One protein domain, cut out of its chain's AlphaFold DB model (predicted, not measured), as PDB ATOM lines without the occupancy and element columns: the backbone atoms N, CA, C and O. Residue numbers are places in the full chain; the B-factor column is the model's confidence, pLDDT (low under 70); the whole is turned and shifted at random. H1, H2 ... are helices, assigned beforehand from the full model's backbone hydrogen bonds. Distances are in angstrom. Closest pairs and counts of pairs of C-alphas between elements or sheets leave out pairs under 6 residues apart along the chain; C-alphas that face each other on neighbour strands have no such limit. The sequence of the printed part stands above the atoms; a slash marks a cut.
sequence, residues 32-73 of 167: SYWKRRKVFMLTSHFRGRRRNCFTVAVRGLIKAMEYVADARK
ATOM      1  N   SER A  32     -27.416  43.192  27.968       79.94
ATOM      2  CA  SER A  32     -27.366  42.301  29.134       79.94
ATOM      3  C   SER A  32     -26.560  41.019  28.889       79.94
ATOM      4  O   SER A  32     -25.829  40.584  29.783       79.94
ATOM      5  N   TYR A  33     -26.635  40.436  27.688       80.81
ATOM      6  CA  TYR A  33     -25.867  39.242  27.319       80.81
ATOM      7  C   TYR A  33     -24.356  39.517  27.368       80.81
ATOM      8  O   TYR A  33     -23.606  38.801  28.036       80.81
ATOM      9  N   TRP A  34     -23.921  40.615  26.747       81.62
ATOM     10  CA  TRP A  34     -22.514  41.021  26.678       81.62
ATOM     11  C   TRP A  34     -21.917  41.331  28.058       81.62
ATOM     12  O   TRP A  34     -20.791  40.925  28.358       81.62
ATOM     13  N   LYS A  35     -22.700  41.957  28.950       83.56
ATOM     14  CA  LYS A  35     -22.321  42.168  30.359       83.56
ATOM     15  C   LYS A  35     -22.084  40.850  31.101       83.56
ATOM     16  O   LYS A  35     -21.089  40.723  31.815       83.56
ATOM     17  N   ARG A  36     -22.958  39.852  30.912       88.25
ATOM     18  CA  ARG A  36     -22.798  38.519  31.524       88.25
ATOM     19  C   ARG A  36     -21.596  37.772  30.956       88.25
ATOM     20  O   ARG A  36     -20.815  37.209  31.721       88.25
ATOM     21  N   ARG A  37     -21.401  37.830  29.637       85.94
ATOM     22  CA  ARG A  37     -20.265  37.202  28.951       85.94
ATOM     23  C   ARG A  37     -18.924  37.729  29.462       85.94
ATOM     24  O   ARG A  37     -18.041  36.926  29.748       85.94
ATOM     25  N   LYS A  38     -18.790  39.044  29.684       87.88
ATOM     26  CA  LYS A  38     -17.578  39.646  30.275       87.88
ATOM     27  C   LYS A  38     -17.225  39.034  31.633       87.88
ATOM     28  O   LYS A  38     -16.063  38.722  31.879       87.88
ATOM     29  N   VAL A  39     -18.218  38.845  32.505       92.50
ATOM     30  CA  VAL A  39     -18.005  38.213  33.818       92.50
ATOM     31  C   VAL A  39     -17.528  36.774  33.644       92.50
ATOM     32  O   VAL A  39     -16.536  36.400  34.257       92.50
ATOM     33  N   PHE A  40     -18.159  35.994  32.763       91.25
ATOM     34  CA  PHE A  40     -17.755  34.607  32.521       91.25
ATOM     35  C   PHE A  40     -16.369  34.459  31.888       91.25
ATOM     36  O   PHE A  40     -15.665  33.502  32.199       91.25
ATOM     37  N   MET A  41     -15.927  35.412  31.062       89.56
ATOM     38  CA  MET A  41     -14.549  35.418  30.554       89.56
ATOM     39  C   MET A  41     -13.541  35.581  31.696       89.56
ATOM     40  O   MET A  41     -12.566  34.832  31.771       89.56
ATOM     41  N   LEU A  42     -13.817  36.502  32.626       90.81
ATOM     42  CA  LEU A  42     -12.975  36.731  33.801       90.81
ATOM     43  C   LEU A  42     -12.999  35.554  34.785       90.81
ATOM     44  O   LEU A  42     -11.996  35.303  35.441       90.81
ATOM     45  N   THR A  43     -14.111  34.821  34.888       95.81
ATOM     46  CA  THR A  43     -14.267  33.687  35.817       95.81
ATOM     47  C   THR A  43     -14.099  32.313  35.165       95.81
ATOM     48  O   THR A  43     -14.362  31.297  35.805       95.81
ATOM     49  N   SER A  44     -13.637  32.242  33.917       92.62
ATOM     50  CA  SER A  44     -13.500  30.997  33.141       92.62
ATOM     51  C   SER A  44     -12.658  29.922  33.842       92.62
ATOM     52  O   SER A  44     -13.013  28.745  33.839       92.62
ATOM     53  N   HIS A  45     -11.591  30.343  34.520       92.62
ATOM     54  CA  HIS A  45     -10.663  29.495  35.272       92.62
ATOM     55  C   HIS A  45     -11.168  29.123  36.679       92.62
ATOM     56  O   HIS A  45     -10.487  28.433  37.441       92.62
ATOM     57  N   PHE A  46     -12.354  29.586  37.077       95.81
ATOM     58  CA  PHE A  46     -12.918  29.255  38.377       95.81
ATOM     59  C   PHE A  46     -13.492  27.829  38.398       95.81
ATOM     60  O   PHE A  46     -14.131  27.359  37.467       95.81
ATOM     61  N   ARG A  47     -13.322  27.122  39.516       95.38
ATOM     62  CA  ARG A  47     -13.850  25.760  39.717       95.38
ATOM     63  C   ARG A  47     -15.345  25.749  40.069       95.38
ATOM     64  O   ARG A  47     -15.743  26.449  40.995       95.38
ATOM     65  N   GLY A  48     -16.148  24.889  39.435       95.38
ATOM     66  CA  GLY A  48     -17.533  24.590  39.844       95.38
ATOM     67  C   GLY A  48     -18.571  25.654  39.452       95.38
ATOM     68  O   GLY A  48     -18.498  26.247  38.385       95.38
ATOM     69  N   ARG A  49     -19.568  25.930  40.305       95.56
ATOM     70  CA  ARG A  49     -20.670  26.863  39.968       95.56
ATOM     71  C   ARG A  49     -20.220  28.312  39.739       95.56
ATOM     72  O   ARG A  49     -20.888  29.041  39.018       95.56
ATOM     73  N   ARG A  50     -19.071  28.725  40.283       94.44
ATOM     74  CA  ARG A  50     -18.505  30.077  40.099       94.44
ATOM     75  C   ARG A  50     -17.986  30.371  38.678       94.44
ATOM     76  O   ARG A  50     -17.777  31.540  38.375       94.44
ATOM     77  N   ARG A  51     -17.829  29.360  37.806       92.12
ATOM     78  CA  ARG A  51     -17.605  29.574  36.355       92.12
ATOM     79  C   ARG A  51     -18.894  29.651  35.536       92.12
ATOM     80  O   ARG A  51     -18.905  30.341  34.531       92.12
ATOM     81  N   ASN A  52     -19.972  28.989  35.968       88.00
ATOM     82  CA  ASN A  52     -21.162  28.779  35.128       88.00
ATOM     83  C   ASN A  52     -22.391  29.602  35.564       88.00
ATOM     84  O   ASN A  52     -23.192  30.010  34.731       88.00
ATOM     85  N   CYS A  53     -22.570  29.857  36.863       95.62
ATOM     86  CA  CYS A  53     -23.747  30.545  37.401       95.62
ATOM     87  C   CYS A  53     -23.442  32.033  37.619       95.62
ATOM     88  O   CYS A  53     -22.600  32.365  38.450       95.62
ATOM     89  N   PHE A  54     -24.153  32.931  36.928       93.75
ATOM     90  CA  PHE A  54     -23.834  34.369  36.903       93.75
ATOM     91  C   PHE A  54     -23.778  35.022  38.296       93.75
ATOM     92  O   PHE A  54     -22.798  35.681  38.629       93.75
ATOM     93  N   THR A  55     -24.783  34.801  39.145       96.25
ATOM     94  CA  THR A  55     -24.839  35.363  40.509       96.25
ATOM     95  C   THR A  55     -23.678  34.906  41.389       96.25
ATOM     96  O   THR A  55     -23.109  35.704  42.132       96.25
ATOM     97  N   VAL A  56     -23.288  33.633  41.289       96.88
ATOM     98  CA  VAL A  56     -22.147  33.077  42.033       96.88
ATOM     99  C   VAL A  56     -20.823  33.582  41.452       96.88
ATOM    100  O   VAL A  56     -19.912  33.921  42.206       96.88
ATOM    101  N   ALA A  57     -20.727  33.677  40.124       96.31
ATOM    102  CA  ALA A  57     -19.553  34.176  39.416       96.31
ATOM    103  C   ALA A  57     -19.237  35.628  39.793       96.31
ATOM    104  O   ALA A  57     -18.093  35.928  40.117       96.31
ATOM    105  N   VAL A  58     -20.246  36.507  39.838       97.00
ATOM    106  CA  VAL A  58     -20.067  37.916  40.233       97.00
ATOM    107  C   VAL A  58     -19.515  38.028  41.655       97.00
ATOM    108  O   VAL A  58     -18.536  38.738  41.873       97.00
ATOM    109  N   ARG A  59     -20.083  37.287  42.617       97.06
ATOM    110  CA  ARG A  59     -19.598  37.285  44.010       97.06
ATOM    111  C   ARG A  59     -18.147  36.804  44.102       97.06
ATOM    112  O   ARG A  59     -17.328  37.432  44.766       97.06
ATOM    113  N   GLY A  60     -17.818  35.721  43.393       96.94
ATOM    114  CA  GLY A  60     -16.453  35.195  43.338       96.94
ATOM    115  C   GLY A  60     -15.468  36.158  42.670       96.94
ATOM    116  O   GLY A  60     -14.337  36.290  43.129       96.94
ATOM    117  N   LEU A  61     -15.900  36.852  41.615       96.81
ATOM    118  CA  LEU A  61     -15.089  37.832  40.896       96.81
ATOM    119  C   LEU A  61     -14.749  39.032  41.783       96.81
ATOM    120  O   LEU A  61     -13.587  39.419  41.840       96.81
ATOM    121  N   ILE A  62     -15.734  39.588  42.495       97.06
ATOM    122  CA  ILE A  62     -15.518  40.712  43.420       97.06
ATOM    123  C   ILE A  62     -14.485  40.321  44.479       97.06
ATOM    124  O   ILE A  62     -13.486  41.019  44.648       97.06
ATOM    125  N   LYS A  63     -14.652  39.147  45.102       97.19
ATOM    126  CA  LYS A  63     -13.707  38.659  46.111       97.19
ATOM    127  C   LYS A  63     -12.298  38.452  45.550       97.19
ATOM    128  O   LYS A  63     -11.316  38.807  46.194       97.19
ATOM    129  N   ALA A  64     -12.180  37.912  44.337       96.81
ATOM    130  CA  ALA A  64     -10.887  37.760  43.679       96.81
ATOM    131  C   ALA A  64     -10.217  39.117  43.405       96.81
ATOM    132  O   ALA A  64      -9.012  39.252  43.598       96.81
ATOM    133  N   MET A  65     -10.986  40.131  43.001       96.62
ATOM    134  CA  MET A  65     -10.461  41.479  42.759       96.62
ATOM    135  C   MET A  65      -9.984  42.158  44.049       96.62
ATOM    136  O   MET A  65      -8.930  42.794  44.033       96.62
ATOM    137  N   GLU A  66     -10.695  41.970  45.164       97.62
ATOM    138  CA  GLU A  66     -10.233  42.396  46.495       97.62
ATOM    139  C   GLU A  66      -8.887  41.743  46.839       97.62
ATOM    140  O   GLU A  66      -7.910  42.440  47.119       97.62
ATOM    141  N   TYR A  67      -8.790  40.414  46.704       97.50
ATOM    142  CA  TYR A  67      -7.540  39.699  46.963       97.50
ATOM    143  C   TYR A  67      -6.391  40.167  46.073       97.50
ATOM    144  O   TYR A  67      -5.264  40.256  46.544       97.50
ATOM    145  N   VAL A  68      -6.642  40.498  44.802       97.31
ATOM    146  CA  VAL A  68      -5.606  41.038  43.909       97.31
ATOM    147  C   VAL A  68      -5.108  42.399  44.398       97.31
ATOM    148  O   VAL A  68      -3.900  42.653  44.369       97.31
ATOM    149  N   ALA A  69      -6.007  43.278  44.849       96.38
ATOM    150  CA  ALA A  69      -5.628  44.587  45.373       96.38
ATOM    151  C   ALA A  69      -4.736  44.456  46.620       96.38
ATOM    152  O   ALA A  69      -3.692  45.112  46.703       96.38
ATOM    153  N   ASP A  70      -5.090  43.551  47.530       97.50
ATOM    154  CA  ASP A  70      -4.309  43.276  48.738       97.50
ATOM    155  C   ASP A  70      -2.987  42.562  48.420       97.50
ATOM    156  O   ASP A  70      -1.922  42.943  48.919       97.50
ATOM    157  N   ALA A  71      -3.016  41.584  47.510       97.50
ATOM    158  CA  ALA A  71      -1.845  40.820  47.090       97.50
ATOM    159  C   ALA A  71      -0.764  41.702  46.455       97.50
ATOM    160  O   ALA A  71       0.418  41.425  46.640       97.50
ATOM    161  N   ARG A  72      -1.115  42.795  45.761       95.56
ATOM    162  CA  ARG A  72      -0.123  43.759  45.238       95.56
ATOM    163  C   ARG A  72       0.720  44.377  46.356       95.56
ATOM    164  O   ARG A  72       1.937  44.486  46.209       95.56
ATOM    165  N   LYS A  73       0.092  44.730  47.484       94.94
ATOM    166  CA  LYS A  73       0.777  45.289  48.663       94.94
ATOM    167  C   LYS A  73       1.601  44.216  49.377       94.94
ATOM    168  O   LYS A  73       2.753  44.454  49.737       94.94
TER     169      LYS A  73
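What this domain is: This is residues 32 to 73 of the 167 residues of the protein "39S ribosomal protein L20, mitochondrial" of Caligus rogercresseyi (UniProt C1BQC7). A long helix, H3, sticks out as an arm with residues 65 to 73, while its first part, residues 54 to 61, packs with H1 and the one-turn helix H2 in a small compact body. H1 meets H3 at a slant, and the link from H1 to H2 loops round to bring the chain back to the beginning of H3. The printed part has 42 residues with three named helices, H1, H2 and H3 in that order, and no named strand; the class is all helix. The whole is only just compact, close to loose, with a radius of gyration of the C-alphas of 10.7 A, and it is elongated, spanning 34 by 21 by 15 A.

Where its parts are: Find C-alpha 32 at (-27.366, 42.301, 29.134); there H1 begins, and it runs through residues 32 to 42, 16.1 A from first to last C-alpha. Go on through residues 43 to 48 to H2, residues 49 to 52, which measures 5.2 A. Past Cys 53, look for C-alpha 54 at (-23.834, 34.369, 36.903), where H3 begins; it holds residues 54 to 73 and covers 29.4 A, ending with C-alpha 73 at (0.777, 45.289, 48.663).

How they stand to each other: Begin with H1 and H3, which touch, the closest C-alphas being those of Val 39 and Val 58 at 6.7 A. Their lines stand at a steep tilt of 45 degrees, and they run the same way. H3 touches H1 with residues 54 to 61 alone. Look next at H2 and H3, which touch only at the corner by their link; the closest C-alphas are those of Arg 50 and Ala 57, 4.3 A apart. Here H3 takes part with residues 56 to 60 alone. H1 and H2 are close but not clearly touching, with the closest C-alphas, those of Phe 40 and Arg 51, at 6.3 A. In the backbone of H1 every O i to N i+4 pair is within hydrogen-bond range, in H3 15 of 16 are, and H2 is too short for such a pair, though its 1 O i to N i+3 pair is within range.

The domain as a whole: The two C-alphas farthest apart are those of Tyr 33 and Lys 73, at 34.7 A. Residues 65 to 73, which belong to H3, stand free; without them the body has 33 residues and spans 22 by 15 by 13 A. The link from H1 to H2 is short, with 6 residues, and the link from H2 to H3 is tight, with 1 residue. The printed part has no cut. In the B-factor column you will find a mean pLDDT of the printed part of 93.3, and no printed residue is under 70.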